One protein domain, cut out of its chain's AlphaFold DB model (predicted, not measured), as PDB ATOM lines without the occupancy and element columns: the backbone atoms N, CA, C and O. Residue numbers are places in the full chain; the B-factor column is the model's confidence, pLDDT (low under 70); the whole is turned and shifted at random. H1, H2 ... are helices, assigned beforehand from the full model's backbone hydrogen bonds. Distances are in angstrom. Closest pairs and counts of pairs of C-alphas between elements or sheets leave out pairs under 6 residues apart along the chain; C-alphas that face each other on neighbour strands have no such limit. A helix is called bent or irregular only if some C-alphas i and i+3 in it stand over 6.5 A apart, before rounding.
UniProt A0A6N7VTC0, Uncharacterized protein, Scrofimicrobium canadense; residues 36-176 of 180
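This is residues 36 to 176 of the 180 residues of an uncharacterized protein of Scrofimicrobium canadense (UniProt A0A6N7VTC0). Two helical hairpins, H1 with H2 and H3 with H4, meet near their ends as an L, and from the corner end of the second hairpin H5 leaves as an arm, of which residues 157 to 176 stick out free. The printed part has 141 residues with five named helices, H1 to H5 in chain order, and no named strand: all helix. It is extended, with a radius of gyration of the C-alphas of 24.2 A, and spans 85 by 39 by 29 A, the arm adding to its length.

H3, the longest helix, holds residues 93 to 124 and measures 46.4 A, from C-alpha 93 at (90.293, 98.671, 70.988). H4 is residues 130 to 147, 26.0 A. H1 is residues 36 to 63, 41.0 A, from C-alpha 36 at (91.186, 91.259, 79.754). H2 is residues 69 to 91, 32.9 A. H5, residues 149 to 176, 39.1 A, ends at C-alpha 176 at (136.744, 68.540, 91.206); it is irregular, C-alphas 150 and 153 being 8.2 A apart, and has a kink of 49 degrees near residue 156.

H3 is the hub. H3 and H4 form a hairpin and touch at a shallow tilt of 27 degrees, opposite ways, their closest C-alphas, of Gly 109 and Gly 143, 3.6 A apart. H1 touches H3 with residues 39 to 44 alone, about perpendicular at 79 degrees; the closest C-alphas are those of Lys 40 and Thr 97, 5.7 A. H1 and H2 form a hairpin and touch at a shallow tilt of 26 degrees, opposite ways, closest at the C-alphas of Gly 54 and Gly 79, 3.8 A. H5 touches H3 with residues 149 to 150 alone, while H4 and H5 meet only through their link. H1 and H2 are apart from H4 and H5. In H1, H2, H3 and H4 every O i to N i+4 pair is within hydrogen-bond range, in H5 19 of 24.

The C-alphas of Gly 66 and Phe 176, the two farthest apart, are 86.3 A apart. The printed part has no cut, and its four links are tight. Its mean pLDDT is 79.7; residues 151 to 176 are among those under 70.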
ATOM      1  N   VAL A  36      91.306  90.766  81.140       65.12
ATOM      2  CA  VAL A  36      91.186  91.259  79.754       65.12
ATOM      3  C   VAL A  36      89.954  92.143  79.551       65.12
ATOM      4  O   VAL A  36      90.033  93.178  78.891       65.12
ATOM      5  N   THR A  37      88.809  91.756  80.114       73.12
ATOM      6  CA  THR A  37      87.552  92.499  79.928       73.12
ATOM      7  C   THR A  37      87.598  93.850  80.641       73.12
ATOM      8  O   THR A  37      87.198  94.856  80.058       73.12
ATOM      9  N   SER A  38      88.166  93.905  81.849       76.50
ATOM     10  CA  SER A  38      88.275  95.145  82.630       76.50
ATOM     11  C   SER A  38      89.186  96.173  81.955       76.50
ATOM     12  O   SER A  38      88.834  97.347  81.867       76.50
ATOM     13  N   ALA A  39      90.324  95.733  81.407       82.50
ATOM     14  CA  ALA A  39      91.263  96.618  80.717       82.50
ATOM     15  C   ALA A  39      90.640  97.264  79.467       82.50
ATOM     16  O   ALA A  39      90.770  98.472  79.269       82.50
ATOM     17  N   LYS A  40      89.891  96.490  78.667       86.38
ATOM     18  CA  LYS A  40      89.187  97.010  77.482       86.38
ATOM     19  C   LYS A  40      88.153  98.073  77.843       86.38
ATOM     20  O   LYS A  40      88.058  99.087  77.159       86.38
ATOM     21  N   VAL A  41      87.398  97.861  78.924       87.06
ATOM     22  CA  VAL A  41      86.393  98.826  79.398       87.06
ATOM     23  C   VAL A  41      87.055 100.135  79.830       87.06
ATOM     24  O   VAL A  41      86.595 101.203  79.435       87.06
ATOM     25  N   ILE A  42      88.161 100.068  80.576       86.06
ATOM     26  CA  ILE A  42      88.903 101.262  81.013       86.06
ATOM     27  C   ILE A  42      89.406 102.061  79.806       86.06
ATOM     28  O   ILE A  42      89.216 103.277  79.749       86.06
ATOM     29  N   VAL A  43      90.002 101.387  78.821       92.75
ATOM     30  CA  VAL A  43      90.512 102.039  77.606       92.75
ATOM     31  C   VAL A  43      89.380 102.640  76.775       92.75
ATOM     32  O   VAL A  43      89.518 103.759  76.287       92.75
ATOM     33  N   ALA A  44      88.235 101.961  76.669       91.81
ATOM     34  CA  ALA A  44      87.062 102.498  75.982       91.81
ATOM     35  C   ALA A  44      86.526 103.767  76.665       91.81
ATOM     36  O   ALA A  44      86.256 104.760  75.989       91.81
ATOM     37  N   ILE A  45      86.422 103.769  78.000       90.25
ATOM     38  CA  ILE A  45      86.005 104.950  78.772       90.25
ATOM     39  C   ILE A  45      86.987 106.107  78.554       90.25
ATOM     40  O   ILE A  45      86.558 107.232  78.297       90.25
ATOM     41  N   ALA A  46      88.295 105.836  78.605       91.69
ATOM     42  CA  ALA A  46      89.321 106.842  78.351       91.69
ATOM     43  C   ALA A  46      89.208 107.426  76.931       91.69
ATOM     44  O   ALA A  46      89.254 108.642  76.764       91.69
ATOM     45  N   ALA A  47      88.983 106.586  75.919       96.12
ATOM     46  CA  ALA A  47      88.823 107.022  74.536       96.12
ATOM     47  C   ALA A  47      87.565 107.889  74.331       96.12
ATOM     48  O   ALA A  47      87.626 108.923  73.662       96.12
ATOM     49  N   VAL A  48      86.440 107.534  74.961       96.44
ATOM     50  CA  VAL A  48      85.220 108.365  74.952       96.44
ATOM     51  C   VAL A  48      85.469 109.706  75.640       96.44
ATOM     52  O   VAL A  48      85.098 110.752  75.103       96.44
ATOM     53  N   TRP A  49      86.141 109.701  76.793       94.12
ATOM     54  CA  TRP A  49      86.528 110.932  77.479       94.12
ATOM     55  C   TRP A  49      87.418 111.818  76.598       94.12
ATOM     56  O   TRP A  49      87.196 113.028  76.547       94.12
ATOM     57  N   MET A  50      88.357 111.236  75.842       97.38
ATOM     58  CA  MET A  50      89.199 111.987  74.908       97.38
ATOM     59  C   MET A  50      88.376 112.676  73.813       97.38
ATOM     60  O   MET A  50      88.617 113.844  73.517       97.38
ATOM     61  N   ILE A  51      87.373 111.997  73.252       98.00
ATOM     62  CA  ILE A  51      86.477 112.595  72.251       98.00
ATOM     63  C   ILE A  51      85.706 113.770  72.860       98.00
ATOM     64  O   ILE A  51      85.675 114.851  72.273       98.00
ATOM     65  N   ILE A  52      85.136 113.589  74.055       97.19
ATOM     66  CA  ILE A  52      84.405 114.649  74.764       97.19
ATOM     67  C   ILE A  52      85.326 115.848  75.032       97.19
ATOM     68  O   ILE A  52      84.969 116.981  74.712       97.19
ATOM     69  N   ALA A  53      86.529 115.607  75.562       93.81
ATOM     70  CA  ALA A  53      87.522 116.647  75.812       93.81
ATOM     71  C   ALA A  53      87.904 117.384  74.519       93.81
ATOM     72  O   ALA A  53      87.975 118.613  74.500       93.81
ATOM     73  N   GLY A  54      88.086 116.654  73.420       97.19
ATOM     74  CA  GLY A  54      88.400 117.235  72.124       97.19
ATOM     75  C   GLY A  54      87.284 118.130  71.574       97.19
ATOM     76  O   GLY A  54      87.567 119.235  71.104       97.19
ATOM     77  N   VAL A  55      86.017 117.725  71.718       96.69
ATOM     78  CA  VAL A  55      84.852 118.562  71.369       96.69
ATOM     79  C   VAL A  55      84.821 119.839  72.212       96.69
ATOM     80  O   VAL A  55      84.612 120.928  71.673       96.69
ATOM     81  N   VAL A  56      85.095 119.736  73.516       95.62
ATOM     82  CA  VAL A  56      85.187 120.902  74.410       95.62
ATOM     83  C   VAL A  56      86.317 121.843  73.974       95.62
ATOM     84  O   VAL A  56      86.092 123.050  73.861       95.62
ATOM     85  N   TYR A  57      87.509 121.324  73.666       94.50
ATOM     86  CA  TYR A  57      88.635 122.140  73.195       94.50
ATOM     87  C   TYR A  57      88.343 122.843  71.867       94.50
ATOM     88  O   TYR A  57      88.668 124.024  71.725       94.50
ATOM     89  N   LEU A  58      87.670 122.174  70.928       93.69
ATOM     90  CA  LEU A  58      87.200 122.818  69.700       93.69
ATOM     91  C   LEU A  58      86.211 123.946  70.005       93.69
ATOM     92  O   LEU A  58      86.384 125.058  69.503       93.69
ATOM     93  N   GLY A  59      85.235 123.709  70.884       92.69
ATOM     94  CA  GLY A  59      84.296 124.740  71.334       92.69
ATOM     95  C   GLY A  59      85.002 125.966  71.928       92.69
ATOM     96  O   GLY A  59      84.666 127.105  71.590       92.69
ATOM     97  N   ILE A  60      86.040 125.751  72.743       91.06
ATOM     98  CA  ILE A  60      86.873 126.824  73.310       91.06
ATOM     99  C   ILE A  60      87.645 127.569  72.209       91.06
ATOM    100  O   ILE A  60      87.730 128.798  72.252       91.06
ATOM    101  N   ALA A  61      88.206 126.861  71.226       89.62
ATOM    102  CA  ALA A  61      88.964 127.462  70.129       89.62
ATOM    103  C   ALA A  61      88.085 128.365  69.242       89.62
ATOM    104  O   ALA A  61      88.484 129.492  68.902       89.62
ATOM    105  N   PHE A  62      86.865 127.911  68.932       87.12
ATOM    106  CA  PHE A  62      85.876 128.699  68.194       87.12
ATOM    107  C   PHE A  62      85.410 129.919  68.995       87.12
ATOM    108  O   PHE A  62      85.406 131.026  68.456       87.12
ATOM    109  N   SER A  63      85.138 129.751  70.290       83.75
ATOM    110  CA  SER A  63      84.640 130.824  71.169       83.75
ATOM    111  C   SER A  63      85.692 131.883  71.526       83.75
ATOM    112  O   SER A  63      85.350 132.965  71.991       83.75
ATOM    113  N   ALA A  64      86.982 131.617  71.305       73.50
ATOM    114  CA  ALA A  64      88.086 132.514  71.656       73.50
ATOM    115  C   ALA A  64      88.268 133.717  70.699       73.50
ATOM    116  O   ALA A  64      89.401 134.092  70.381       73.50
ATOM    117  N   ALA A  65      87.176 134.329  70.232       59.19
ATOM    118  CA  ALA A  65      87.203 135.559  69.444       59.19
ATOM    119  C   ALA A  65      87.838 136.694  70.274       59.19
ATOM    120  O   ALA A  65      87.210 137.241  71.170       59.19
ATOM    121  N   GLY A  66      89.121 136.989  70.033       64.56
ATOM    122  CA  GLY A  66      89.883 138.023  70.750       64.56
ATOM    123  C   GLY A  66      91.229 137.567  71.324       64.56
ATOM    124  O   GLY A  66      92.053 138.407  71.667       64.56
ATOM    125  N   ARG A  67      91.509 136.255  71.393       66.62
ATOM    126  CA  ARG A  67      92.863 135.757  71.719       66.62
ATOM    127  C   ARG A  67      93.747 135.734  70.470       66.62
ATOM    128  O   ARG A  67      93.250 135.507  69.367       66.62
ATOM    129  N   GLY A  68      95.060 135.901  70.657       76.81
ATOM    130  CA  GLY A  68      96.047 135.796  69.578       76.81
ATOM    131  C   GLY A  68      95.897 134.493  68.784       76.81
ATOM    132  O   GLY A  68      95.665 133.430  69.365       76.81
ATOM    133  N   GLY A  69      96.020 134.578  67.454       80.62
ATOM    134  CA  GLY A  69      95.732 133.470  66.530       80.62
ATOM    135  C   GLY A  69      96.470 132.167  66.861       80.62
ATOM    136  O   GLY A  69      95.895 131.089  66.735       80.62
ATOM    137  N   TRP A  70      97.690 132.268  67.397       84.94
ATOM    138  CA  TRP A  70      98.494 131.120  67.822       84.94
ATOM    139  C   TRP A  70      97.858 130.310  68.960       84.94
ATOM    140  O   TRP A  70      97.825 129.083  68.912       84.94
ATOM    141  N   ALA A  71      97.276 130.983  69.957       84.19
ATOM    142  CA  ALA A  71      96.618 130.312  71.077       84.19
ATOM    143  C   ALA A  71      95.334 129.591  70.634       84.19
ATOM    144  O   ALA A  71      95.032 128.503  71.119       84.19
ATOM    145  N   ARG A  72      94.581 130.176  69.691       85.06
ATOM    146  CA  ARG A  72      93.367 129.553  69.133       85.06
ATOM    147  C   ARG A  72      93.710 128.325  68.302       85.06
ATOM    148  O   ARG A  72      93.068 127.291  68.463       85.06
ATOM    149  N   PHE A  73      94.734 128.438  67.459       90.19
ATOM    150  CA  PHE A  73      95.213 127.331  66.644       90.19
ATOM    151  C   PHE A  73      95.718 126.173  67.508       90.19
ATOM    152  O   PHE A  73      95.293 125.044  67.296       90.19
ATOM    153  N   GLY A  74      96.542 126.450  68.526       92.44
ATOM    154  CA  GLY A  74      97.064 125.413  69.420       92.44
ATOM    155  C   GLY A  74      95.964 124.635  70.148       92.44
ATOM    156  O   GLY A  74      95.982 123.407  70.151       92.44
ATOM    157  N   ILE A  75      94.966 125.332  70.703       92.12
ATOM    158  CA  ILE A  75      93.838 124.682  71.395       92.12
ATOM    159  C   ILE A  75      92.943 123.927  70.401       92.12
ATOM    160  O   ILE A  75      92.504 122.816  70.695       92.12
ATOM    161  N   GLY A  76      92.691 124.498  69.220       93.75
ATOM    162  CA  GLY A  76      91.897 123.846  68.179       93.75
ATOM    163  C   GLY A  76      92.555 122.565  67.672       93.75
ATOM    164  O   GLY A  76      91.915 121.518  67.629       93.75
ATOM    165  N   LEU A  77      93.853 122.624  67.366       95.88
ATOM    166  CA  LEU A  77      94.643 121.474  66.935       95.88
ATOM    167  C   LEU A  77      94.690 120.386  68.014       95.88
ATOM    168  O   LEU A  77      94.509 119.212  67.698       95.88
ATOM    169  N   LEU A  78      94.866 120.770  69.284       95.25
ATOM    170  CA  LEU A  78      94.794 119.839  70.410       95.25
ATOM    171  C   LEU A  78      93.422 119.156  70.475       95.25
ATOM    172  O   LEU A  78      93.355 117.941  70.643       95.25
ATOM    173  N   GLY A  79      92.336 119.912  70.283       97.19
ATOM    174  CA  GLY A  79      90.980 119.368  70.233       97.19
ATOM    175  C   GLY A  79      90.790 118.337  69.120       97.19
ATOM    176  O   GLY A  79      90.292 117.242  69.381       97.19
ATOM    177  N   VAL A  80      91.258 118.639  67.902       97.81
ATOM    178  CA  VAL A  80      91.253 117.679  66.781       97.81
ATOM    179  C   VAL A  80      92.052 116.427  67.134       97.81
ATOM    180  O   VAL A  80      91.565 115.318  66.924       97.81
ATOM    181  N   PHE A  81      93.248 116.588  67.703       98.12
ATOM    182  CA  PHE A  81      94.105 115.466  68.085       98.12
ATOM    183  C   PHE A  81      93.412 114.534  69.086       98.12
ATOM    184  O   PHE A  81      93.416 113.320  68.900       98.12
ATOM    185  N   TYR A  82      92.753 115.102  70.098       97.56
ATOM    186  CA  TYR A  82      91.980 114.356  71.091       97.56
ATOM    187  C   TYR A  82      90.831 113.547  70.469       97.56
ATOM    188  O   TYR A  82      90.676 112.366  70.786       97.56
ATOM    189  N   ILE A  83      90.061 114.147  69.552       98.25
ATOM    190  CA  ILE A  83      88.963 113.454  68.858       98.25
ATOM    191  C   ILE A  83      89.505 112.316  67.998       98.25
ATOM    192  O   ILE A  83      89.030 111.185  68.105       98.25
ATOM    193  N   VAL A  84      90.503 112.600  67.157       98.38
ATOM    194  CA  VAL A  84      91.072 111.607  66.237       98.38
ATOM    195  C   VAL A  84      91.679 110.446  67.017       98.38
ATOM    196  O   VAL A  84      91.380 109.294  66.713       98.38
ATOM    197  N   ALA A  85      92.467 110.727  68.056       97.31
ATOM    198  CA  ALA A  85      93.058 109.692  68.896       97.31
ATOM    199  C   ALA A  85      91.985 108.836  69.586       97.31
ATOM    200  O   ALA A  85      92.067 107.611  69.534       97.31
ATOM    201  N   GLY A  86      90.943 109.451  70.158       97.44
ATOM    202  CA  GLY A  86      89.843 108.714  70.782       97.44
ATOM    203  C   GLY A  86      89.083 107.815  69.797       97.44
ATOM    204  O   GLY A  86      88.800 106.661  70.113       97.44
ATOM    205  N   ILE A  87      88.817 108.289  68.574       98.25
ATOM    206  CA  ILE A  87      88.183 107.473  67.522       98.25
ATOM    207  C   ILE A  87      89.086 106.299  67.124       98.25
ATOM    208  O   ILE A  87      88.621 105.161  67.074       98.25
ATOM    209  N   VAL A  88      90.377 106.551  66.882       98.06
ATOM    210  CA  VAL A  88      91.352 105.506  66.526       98.06
ATOM    211  C   VAL A  88      91.458 104.456  67.633       98.06
ATOM    212  O   VAL A  88      91.506 103.262  67.333       98.06
ATOM    213  N   PHE A  89      91.439 104.880  68.898       97.06
ATOM    214  CA  PHE A  89      91.486 103.988  70.056       97.06
ATOM    215  C   PHE A  89      90.247 103.089  70.141       97.06
ATOM    216  O   PHE A  89      90.376 101.901  70.426       97.06
ATOM    217  N   LEU A  90      89.052 103.618  69.852       96.00
ATOM    218  CA  LEU A  90      87.820 102.822  69.814       96.00
ATOM    219  C   LEU A  90      87.784 101.854  68.626       96.00
ATOM    220  O   LEU A  90      87.317 100.725  68.775       96.00
ATOM    221  N   MET A  91      88.289 102.272  67.463       97.50
ATOM    222  CA  MET A  91      88.359 101.422  66.269       97.50
ATOM    223  C   MET A  91      89.341 100.256  66.428       97.50
ATOM    224  O   MET A  91      89.102  99.188  65.875       97.50
ATOM    225  N   ASN A  92      90.412 100.446  67.202       96.88
ATOM    226  CA  ASN A  92      91.471  99.458  67.430       96.88
ATOM    227  C   ASN A  92      91.552  99.103  68.921       96.88
ATOM    228  O   ASN A  92      92.613  99.178  69.548       96.88
ATOM    229  N   LEU A  93      90.399  98.824  69.537       92.62
ATOM    230  CA  LEU A  93      90.293  98.671  70.988       92.62
ATOM    231  C   LEU A  93      91.183  97.544  71.550       92.62
ATOM    232  O   LEU A  93      91.824  97.776  72.579       92.62
ATOM    233  N   PRO A  94      91.279  96.346  70.932       93.12
ATOM    234  CA  PRO A  94      92.192  95.301  71.401       93.12
ATOM    235  C   PRO A  94      93.664  95.736  71.394       93.12
ATOM    236  O   PRO A  94      94.359  95.558  72.396       93.12
ATOM    237  N   GLU A  95      94.123  96.346  70.305       94.38
ATOM    238  CA  GLU A  95      95.508  96.773  70.091       94.38
ATOM    239  C   GLU A  95      95.864  97.940  71.011       94.38
ATOM    240  O   GLU A  95      96.918  97.943  71.645       94.38
ATOM    241  N   THR A  96      94.948  98.897  71.152       94.31
ATOM    242  CA  THR A  96      95.079 100.029  72.075       94.31
ATOM    243  C   THR A  96      95.123  99.547  73.522       94.31
ATOM    244  O   THR A  96      95.911 100.054  74.316       94.31
ATOM    245  N   THR A  97      94.323  98.533  73.869       91.69
ATOM    246  CA  THR A  97      94.354  97.929  75.209       91.69
ATOM    247  C   THR A  97      95.691  97.257  75.482       91.69
ATOM    248  O   THR A  97      96.251  97.441  76.561       91.69
ATOM    249  N   LEU A  98      96.234  96.524  74.507       91.44
ATOM    250  CA  LEU A  98      97.557  95.917  74.624       91.44
ATOM    251  C   LEU A  98      98.653  96.983  74.760       91.44
ATOM    252  O   LEU A  98      99.496  96.888  75.647       91.44
ATOM    253  N   PHE A  99      98.610  98.019  73.924       92.12
ATOM    254  CA  PHE A  99      99.537  99.144  73.981       92.12
ATOM    255  C   PHE A  99      99.492  99.842  75.347       92.12
ATOM    256  O   PHE A  99     100.532 100.028  75.979       92.12
ATOM    257  N   ALA A 100      98.296 100.171  75.841       90.50
ATOM    258  CA  ALA A 100      98.112 100.787  77.150       90.50
ATOM    259  C   ALA A 100      98.621  99.879  78.279       90.50
ATOM    260  O   ALA A 100      99.318 100.353  79.174       90.50
ATOM    261  N   ALA A 101      98.338  98.575  78.217       88.75
ATOM    262  CA  ALA A 101      98.819  97.608  79.198       88.75
ATOM    263  C   ALA A 101     100.353  97.519  79.223       88.75
ATOM    264  O   ALA A 101     100.937  97.482  80.304       88.75
ATOM    265  N   ILE A 102     101.008  97.547  78.057       90.00
ATOM    266  CA  ILE A 102     102.473  97.576  77.946       90.00
ATOM    267  C   ILE A 102     103.041  98.835  78.607       90.00
ATOM    268  O   ILE A 102     103.923  98.735  79.458       90.00
ATOM    269  N   TRP A 103     102.520 100.016  78.264       91.06
ATOM    270  CA  TRP A 103     103.003 101.281  78.826       91.06
ATOM    271  C   TRP A 103     102.793 101.375  80.336       91.06
ATOM    272  O   TRP A 103     103.712 101.759  81.061       91.06
ATOM    273  N   VAL A 104     101.609 100.990  80.816       88.81
ATOM    274  CA  VAL A 104     101.298 100.949  82.250       88.81
ATOM    275  C   VAL A 104     102.202  99.946  82.963       88.81
ATOM    276  O   VAL A 104     102.757 100.276  84.008       88.81
ATOM    277  N   GLY A 105     102.409  98.761  82.386       86.88
ATOM    278  CA  GLY A 105     103.320  97.750  82.919       86.88
ATOM    279  C   GLY A 105     104.743  98.284  83.070       86.88
ATOM    280  O   GLY A 105     105.299  98.219  84.164       86.88
ATOM    281  N   ILE A 106     105.305  98.891  82.021       89.25
ATOM    282  CA  ILE A 106     106.642  99.507  82.068       89.25
ATOM    283  C   ILE A 106     106.708 100.577  83.161       89.25
ATOM    284  O   ILE A 106     107.648 100.582  83.954       89.25
ATOM    285  N   PHE A 107     105.715 101.466  83.228       92.69
ATOM    286  CA  PHE A 107     105.697 102.546  84.212       92.69
ATOM    287  C   PHE A 107     105.659 102.011  85.648       92.69
ATOM    288  O   PHE A 107     106.481 102.410  86.472       92.69
ATOM    289  N   ILE A 108     104.762 101.062  85.934       86.75
ATOM    290  CA  ILE A 108     104.695 100.384  87.237       86.75
ATOM    291  C   ILE A 108     106.030  99.699  87.540       86.75
ATOM    292  O   ILE A 108     106.530  99.795  88.658       86.75
ATOM    293  N   GLY A 109     106.643  99.061  86.541       83.88
ATOM    294  CA  GLY A 109     107.935  98.411  86.700       83.88
ATOM    295  C   GLY A 109     109.055  99.376  87.098       83.88
ATOM    296  O   GLY A 109     109.815  99.084  88.020       83.88
ATOM    297  N   ILE A 110     109.118 100.557  86.475       90.19
ATOM    298  CA  ILE A 110     110.064 101.622  86.845       90.19
ATOM    299  C   ILE A 110     109.821 102.086  88.286       90.19
ATOM    300  O   ILE A 110     110.776 102.215  89.055       90.19
ATOM    301  N   VAL A 111     108.557 102.297  88.667       92.38
ATOM    302  CA  VAL A 111     108.190 102.685  90.038       92.38
ATOM    303  C   VAL A 111     108.649 101.624  91.041       92.38
ATOM    304  O   VAL A 111     109.288 101.968  92.028       92.38
ATOM    305  N   TRP A 112     108.417 100.338  90.786       81.75
ATOM    306  CA  TRP A 112     108.846  99.262  91.689       81.75
ATOM    307  C   TRP A 112     110.367  99.122  91.793       81.75
ATOM    308  O   TRP A 112     110.886  98.837  92.875       81.75
ATOM    309  N   ILE A 113     111.107  99.373  90.712       80.12
ATOM    310  CA  ILE A 113     112.572  99.452  90.786       80.12
ATOM    311  C   ILE A 113     112.982 100.597  91.717       80.12
ATOM    312  O   ILE A 113     113.826 100.396  92.592       80.12
ATOM    313  N   TRP A 114     112.368 101.771  91.565       91.62
ATOM    314  CA  TRP A 114     112.647 102.924  92.416       91.62
ATOM    315  C   TRP A 114     112.343 102.637  93.890       91.62
ATOM    316  O   TRP A 114     113.209 102.828  94.741       91.62
ATOM    317  N   GLU A 115     111.167 102.083  94.186       80.75
ATOM    318  CA  GLU A 115     110.785 101.641  95.533       80.75
ATOM    319  C   GLU A 115     111.816 100.661  96.115       80.75
ATOM    320  O   GLU A 115     112.254 100.814  97.257       80.75
ATOM    321  N   GLY A 116     112.300  99.710  95.313       79.00
ATOM    322  CA  GLY A 116     113.341  98.780  95.739       79.00
ATOM    323  C   GLY A 116     114.672  99.464  96.074       79.00
ATOM    324  O   GLY A 116     115.282  99.160  97.101       79.00
ATOM    325  N   ILE A 117     115.090 100.447  95.270       84.25
ATOM    326  CA  ILE A 117     116.272 101.278  95.555       84.25
ATOM    327  C   ILE A 117     116.086 102.033  96.876       84.25
ATOM    328  O   ILE A 117     116.985 102.013  97.722       84.25
ATOM    329  N   THR A 118     114.924 102.655  97.099       84.44
ATOM    330  CA  THR A 118     114.653 103.378  98.354       84.44
ATOM    331  C   THR A 118     114.683 102.454  99.574       84.44
ATOM    332  O   THR A 118     115.219 102.832 100.621       84.44
ATOM    333  N   ALA A 119     114.213 101.209  99.435       77.25
ATOM    334  CA  ALA A 119     114.287 100.207 100.490       77.25
ATOM    335  C   ALA A 119     115.743  99.878 100.859       77.25
ATOM    336  O   ALA A 119     116.078  99.851 102.045       77.25
ATOM    337  N   PHE A 120     116.640  99.722  99.882       73.62
ATOM    338  CA  PHE A 120     118.065  99.499 100.159       73.62
ATOM    339  C   PHE A 120     118.753 100.713 100.788       73.62
ATOM    340  O   PHE A 120     119.553 100.552 101.714       73.62
ATOM    341  N   VAL A 121     118.404 101.928 100.355       82.81
ATOM    342  CA  VAL A 121     118.898 103.169 100.975       82.81
ATOM    343  C   VAL A 121     118.500 103.236 102.454       82.81
ATOM    344  O   VAL A 121     119.327 103.599 103.290       82.81
ATOM    345  N   SER A 122     117.280 102.814 102.806       74.62
ATOM    346  CA  SER A 122     116.836 102.762 104.208       74.62
ATOM    347  C   SER A 122     117.660 101.783 105.058       74.62
ATOM    348  O   SER A 122     117.960 102.061 106.219       74.62
ATOM    349  N   VAL A 123     118.093 100.657 104.484       72.62
ATOM    350  CA  VAL A 123     118.936  99.677 105.187       72.62
ATOM    351  C   VAL A 123     120.328 100.258 105.449       72.62
ATOM    352  O   VAL A 123     120.848 100.118 106.556       72.62
ATOM    353  N   ALA A 124     120.900 100.968 104.472       75.25
ATOM    354  CA  ALA A 124     122.207 101.618 104.601       75.25
ATOM    355  C   ALA A 124     122.232 102.728 105.671       75.25
ATOM    356  O   ALA A 124     123.276 102.982 106.266       75.25
ATOM    357  N   GLN A 125     121.086 103.357 105.954       77.00
ATOM    358  CA  GLN A 125     120.946 104.397 106.984       77.00
ATOM    359  C   GLN A 125     120.706 103.845 108.404       77.00
ATOM    360  O   GLN A 125     120.446 104.611 109.329       77.00
ATOM    361  N   GLY A 126     120.792 102.525 108.607       68.62
ATOM    362  CA  GLY A 126     120.672 101.900 109.931       68.62
ATOM    363  C   GLY A 126     119.248 101.503 110.335       68.62
ATOM    364  O   GLY A 126     119.063 100.885 111.380       68.62
ATOM    365  N   THR A 127     118.240 101.761 109.497       59.88
ATOM    366  CA  THR A 127     116.896 101.161 109.615       59.88
ATOM    367  C   THR A 127     116.898  99.741 109.029       59.88
ATOM    368  O   THR A 127     116.271  99.448 108.010       59.88
ATOM    369  N   SER A 128     117.670  98.840 109.639       54.56
ATOM    370  CA  SER A 128     117.919  97.484 109.137       54.56
ATOM    371  C   SER A 128     116.897  96.467 109.665       54.56
ATOM    372  O   SER A 128     117.100  95.792 110.671       54.56
ATOM    373  N   SER A 129     115.786  96.300 108.947       68.25
ATOM    374  CA  SER A 129     114.958  95.093 109.074       68.25
ATOM    375  C   SER A 129     115.249  94.162 107.900       68.25
ATOM    376  O   SER A 129     115.248  94.613 106.755       68.25
ATOM    377  N   GLY A 130     115.448  92.861 108.150       70.38
ATOM    378  CA  GLY A 130     115.574  91.856 107.081       70.38
ATOM    379  C   GLY A 130     114.401  91.890 106.086       70.38
ATOM    380  O   GLY A 130     114.573  91.561 104.915       70.38
ATOM    381  N   TRP A 131     113.241  92.399 106.518       71.19
ATOM    382  CA  TRP A 131     112.078  92.658 105.671       71.19
ATOM    383  C   TRP A 131     112.291  93.753 104.621       71.19
ATOM    384  O   TRP A 131     111.796  93.602 103.510       71.19
ATOM    385  N   ASN A 132     113.057  94.808 104.917       69.38
ATOM    386  CA  ASN A 132     113.354  95.867 103.943       69.38
ATOM    387  C   ASN A 132     114.287  95.356 102.841       69.38
ATOM    388  O   ASN A 132     114.120  95.716 101.680       69.38
ATOM    389  N   ILE A 133     115.233  94.479 103.196       70.31
ATOM    390  CA  ILE A 133     116.112  93.816 102.223       70.31
ATOM    391  C   ILE A 133     115.279  92.902 101.319       70.31
ATOM    392  O   ILE A 133     115.387  92.989 100.099       70.31
ATOM    393  N   LEU A 134     114.416  92.065 101.907       71.38
ATOM    394  CA  LEU A 134     113.546  91.170 101.144       71.38
ATOM    395  C   LEU A 134     112.603  91.948 100.214       71.38
ATOM    396  O   LEU A 134     112.520  91.625  99.031       71.38
ATOM    397  N   TYR A 135     111.935  92.986 100.723       75.94
ATOM    398  CA  TYR A 135     111.076  93.859  99.920       75.94
ATOM    399  C   TYR A 135     111.859  94.532  98.790       75.94
ATOM    400  O   TYR A 135     111.414  94.490  97.647       75.94
ATOM    401  N   GLY A 136     113.044  95.082  99.079       74.12
ATOM    402  CA  GLY A 136     113.893  95.721  98.077       74.12
ATOM    403  C   GLY A 136     114.243  94.782  96.924       74.12
ATOM    404  O   GLY A 136     114.057  95.134  95.760       74.12
ATOM    405  N   VAL A 137     114.663  93.553  97.240       75.19
ATOM    406  CA  VAL A 137     114.971  92.525  96.234       75.19
ATOM    407  C   VAL A 137     113.731  92.160  95.417       75.19
ATOM    408  O   VAL A 137     113.786  92.179  94.187       75.19
ATOM    409  N   LEU A 138     112.608  91.859  96.078       71.00
ATOM    410  CA  LEU A 138     111.364  91.485  95.399       71.00
ATOM    411  C   LEU A 138     110.851  92.609  94.493       71.00
ATOM    412  O   LEU A 138     110.454  92.339  93.363       71.00
ATOM    413  N   SER A 139     110.909  93.856  94.958       73.06
ATOM    414  CA  SER A 139     110.446  95.032  94.223       73.06
ATOM    415  C   SER A 139     111.298  95.295  92.979       73.06
ATOM    416  O   SER A 139     110.752  95.488  91.894       73.06
ATOM    417  N   VAL A 140     112.632  95.215  93.089       76.25
ATOM    418  CA  VAL A 140     113.521  95.361  91.922       76.25
ATOM    419  C   VAL A 140     113.285  94.247  90.907       76.25
ATOM    420  O   VAL A 140     113.145  94.534  89.719       76.25
ATOM    421  N   ILE A 141     113.205  92.986  91.347       72.75
ATOM    422  CA  ILE A 141     112.964  91.853  90.442       72.75
ATOM    423  C   ILE A 141     111.612  92.011  89.748       72.75
ATOM    424  O   ILE A 141     111.550  91.937  88.524       72.75
ATOM    425  N   ALA A 142     110.546  92.271  90.503       71.88
ATOM    426  CA  ALA A 142     109.205  92.437  89.956       71.88
ATOM    427  C   ALA A 142     109.121  93.634  88.991       71.88
ATOM    428  O   ALA A 142     108.444  93.565  87.964       71.88
ATOM    429  N   GLY A 143     109.850  94.713  89.280       76.94
ATOM    430  CA  GLY A 143     109.906  95.880  88.414       76.94
ATOM    431  C   GLY A 143     110.676  95.636  87.113       76.94
ATOM    432  O   GLY A 143     110.162  95.941  86.037       76.94
ATOM    433  N   LEU A 144     111.852  94.999  87.182       78.94
ATOM    434  CA  LEU A 144     112.588  94.546  85.993       78.94
ATOM    435  C   LEU A 144     111.723  93.612  85.149       78.94
ATOM    436  O   LEU A 144     111.659  93.745  83.928       78.94
ATOM    437  N   VAL A 145     111.005  92.713  85.820       79.00
ATOM    438  CA  VAL A 145     110.076  91.793  85.184       79.00
ATOM    439  C   VAL A 145     109.033  92.555  84.353       79.00
ATOM    440  O   VAL A 145     108.794  92.220  83.195       79.00
ATOM    441  N   LEU A 146     108.419  93.600  84.892       81.31
ATOM    442  CA  LEU A 146     107.425  94.376  84.151       81.31
ATOM    443  C   LEU A 146     108.034  95.210  83.011       81.31
ATOM    444  O   LEU A 146     107.474  95.231  81.914       81.31
ATOM    445  N   VAL A 147     109.189  95.848  83.231       85.00
ATOM    446  CA  VAL A 147     109.867  96.688  82.222       85.00
ATOM    447  C   VAL A 147     110.296  95.872  81.007       85.00
ATOM    448  O   VAL A 147     110.085  96.289  79.868       85.00
ATOM    449  N   PHE A 148     110.861  94.688  81.235       81.62
ATOM    450  CA  PHE A 148     111.281  93.801  80.153       81.62
ATOM    451  C   PHE A 148     110.135  92.950  79.604       81.62
ATOM    452  O   PHE A 148     110.345  92.180  78.665       81.62
ATOM    453  N   SER A 149     108.914  93.115  80.127       76.19
ATOM    454  CA  SER A 149     107.793  92.266  79.744       76.19
ATOM    455  C   SER A 149     107.383  92.268  78.278       76.19
ATOM    456  O   SER A 149     107.100  91.193  77.744       76.19
ATOM    457  N   PRO A 150     107.443  93.401  77.563       78.06
ATOM    458  CA  PRO A 150     107.162  93.426  76.130       78.06
ATOM    459  C   PRO A 150     108.223  92.677  75.311       78.06
ATOM    460  O   PRO A 150     107.995  92.344  74.152       78.06
ATOM    461  N   PHE A 151     109.379  92.388  75.918       68.81
ATOM    462  CA  PHE A 151     110.518  91.697  75.316       68.81
ATOM    463  C   PHE A 151     110.666  90.258  75.831       68.81
ATOM    464  O   PHE A 151     111.670  89.597  75.542       68.81
ATOM    465  N   TYR A 152     109.686  89.766  76.604       62.75
ATOM    466  CA  TYR A 152     109.868  88.593  77.452       62.75
ATOM    467  C   TYR A 152     110.281  87.340  76.719       62.75
ATOM    468  O   TYR A 152     111.141  86.614  77.210       62.75
ATOM    469  N   VAL A 153     109.678  87.089  75.558       58.41
ATOM    470  CA  VAL A 153     109.938  85.859  74.814       58.41
ATOM    471  C   VAL A 153     111.421  85.784  74.480       58.41
ATOM    472  O   VAL A 153     112.056  84.790  74.786       58.41
ATOM    473  N   THR A 154     112.018  86.854  73.968       54.84
ATOM    474  CA  THR A 154     113.423  86.845  73.554       54.84
ATOM    475  C   THR A 154     114.374  86.890  74.751       54.84
ATOM    476  O   THR A 154     115.360  86.161  74.773       54.84
ATOM    477  N   VAL A 155     114.087  87.701  75.772       53.03
ATOM    478  CA  VAL A 155     115.011  87.957  76.894       53.03
ATOM    479  C   VAL A 155     115.033  86.816  77.924       53.03
ATOM    480  O   VAL A 155     116.103  86.515  78.458       53.03
ATOM    481  N   LEU A 156     113.905  86.125  78.163       56.41
ATOM    482  CA  LEU A 156     113.870  84.929  79.023       56.41
ATOM    483  C   LEU A 156     114.770  83.818  78.482       56.41
ATOM    484  O   LEU A 156     115.471  83.189  79.268       56.41
ATOM    485  N   TRP A 157     114.803  83.610  77.161       54.44
ATOM    486  CA  TRP A 157     115.691  82.618  76.546       54.44
ATOM    487  C   TRP A 157     117.170  82.929  76.806       54.44
ATOM    488  O   TRP A 157     117.927  82.022  77.146       54.44
ATOM    489  N   TRP A 158     117.577  84.200  76.737       46.16
ATOM    490  CA  TRP A 158     118.956  84.610  77.029       46.16
ATOM    491  C   TRP A 158     119.309  84.494  78.513       46.16
ATOM    492  O   TRP A 158     120.355  83.945  78.852       46.16
ATOM    493  N   LEU A 159     118.442  84.962  79.412       53.62
ATOM    494  CA  LEU A 159     118.682  84.894  80.858       53.62
ATOM    495  C   LEU A 159     118.685  83.457  81.383       53.62
ATOM    496  O   LEU A 159     119.519  83.116  82.222       53.62
ATOM    497  N   LEU A 160     117.788  82.610  80.877       57.94
ATOM    498  CA  LEU A 160     117.728  81.193  81.224       57.94
ATOM    499  C   LEU A 160     118.962  80.452  80.688       57.94
ATOM    500  O   LEU A 160     119.579  79.699  81.439       57.94
ATOM    501  N   ALA A 161     119.397  80.737  79.456       50.12
ATOM    502  CA  ALA A 161     120.641  80.198  78.903       50.12
ATOM    503  C   ALA A 161     121.876  80.616  79.722       50.12
ATOM    504  O   ALA A 161     122.664  79.761  80.118       50.12
ATOM    505  N   ILE A 162     122.023  81.906  80.042       51.59
ATOM    506  CA  ILE A 162     123.157  82.424  80.827       51.59
ATOM    507  C   ILE A 162     123.154  81.831  82.243       51.59
ATOM    508  O   ILE A 162     124.195  81.405  82.742       51.59
ATOM    509  N   SER A 163     121.985  81.741  82.877       47.06
ATOM    510  CA  SER A 163     121.844  81.182  84.225       47.06
ATOM    511  C   SER A 163     122.165  79.685  84.263       47.06
ATOM    512  O   SER A 163     122.868  79.240  85.168       47.06
ATOM    513  N   LEU A 164     121.723  78.906  83.266       60.06
ATOM    514  CA  LEU A 164     122.070  77.486  83.138       60.06
ATOM    515  C   LEU A 164     123.563  77.274  82.850       60.06
ATOM    516  O   LEU A 164     124.152  76.348  83.405       60.06
ATOM    517  N   ILE A 165     124.191  78.147  82.054       51.91
ATOM    518  CA  ILE A 165     125.643  78.125  81.813       51.91
ATOM    519  C   ILE A 165     126.409  78.378  83.117       51.91
ATOM    520  O   ILE A 165     127.302  77.603  83.455       51.91
ATOM    521  N   ILE A 166     126.046  79.419  83.874       56.12
ATOM    522  CA  ILE A 166     126.705  79.759  85.146       56.12
ATOM    523  C   ILE A 166     126.522  78.629  86.164       56.12
ATOM    524  O   ILE A 166     127.497  78.185  86.769       56.12
ATOM    525  N   LEU A 167     125.297  78.124  86.332       53.50
ATOM    526  CA  LEU A 167     125.015  77.022  87.253       53.50
ATOM    527  C   LEU A 167     125.747  75.736  86.843       53.50
ATOM    528  O   LEU A 167     126.312  75.067  87.707       53.50
ATOM    529  N   GLY A 168     125.798  75.413  85.547       51.62
ATOM    530  CA  GLY A 168     126.543  74.270  85.014       51.62
ATOM    531  C   GLY A 168     128.051  74.374  85.260       51.62
ATOM    532  O   GLY A 168     128.661  73.416  85.730       51.62
ATOM    533  N   LEU A 169     128.639  75.552  85.037       46.81
ATOM    534  CA  LEU A 169     130.043  75.840  85.356       46.81
ATOM    535  C   LEU A 169     130.331  75.690  86.852       46.81
ATOM    536  O   LEU A 169     131.304  75.041  87.227       46.81
ATOM    537  N   VAL A 170     129.472  76.240  87.716       55.31
ATOM    538  CA  VAL A 170     129.617  76.114  89.175       55.31
ATOM    539  C   VAL A 170     129.548  74.646  89.613       55.31
ATOM    540  O   VAL A 170     130.353  74.226  90.442       55.31
ATOM    541  N   GLN A 171     128.630  73.853  89.053       54.62
ATOM    542  CA  GLN A 171     128.503  72.418  89.347       54.62
ATOM    543  C   GLN A 171     129.729  71.620  88.860       54.62
ATOM    544  O   GLN A 171     130.241  70.779  89.596       54.62
ATOM    545  N   PHE A 172     130.240  71.924  87.664       54.00
ATOM    546  CA  PHE A 172     131.440  71.304  87.092       54.00
ATOM    547  C   PHE A 172     132.712  71.636  87.884       54.00
ATOM    548  O   PHE A 172     133.532  70.765  88.147       54.00
ATOM    549  N   VAL A 173     132.881  72.881  88.335       62.62
ATOM    550  CA  VAL A 173     134.012  73.248  89.205       62.62
ATOM    551  C   VAL A 173     133.890  72.552  90.560       62.62
ATOM    552  O   VAL A 173     134.871  72.003  91.068       62.62
ATOM    553  N   ARG A 174     132.675  72.510  91.125       60.47
ATOM    554  CA  ARG A 174     132.410  71.808  92.385       60.47
ATOM    555  C   ARG A 174     132.777  70.322  92.314       60.47
ATOM    556  O   ARG A 174     133.308  69.815  93.302       60.47
ATOM    557  N   SER A 175     132.594  69.640  91.178       65.00
ATOM    558  CA  SER A 175     132.898  68.201  91.066       65.00
ATOM    559  C   SER A 175     134.376  67.850  91.250       65.00
ATOM    560  O   SER A 175     134.673  66.748  91.691       65.00
ATOM    561  N   PHE A 176     135.307  68.766  90.969       61.59
ATOM    562  CA  PHE A 176     136.744  68.540  91.206       61.59
ATOM    563  C   PHE A 176     137.205  68.947  92.613       61.59
ATOM    564  O   PHE A 176     138.307  68.590  93.026       61.59
TER     565      PHE A 176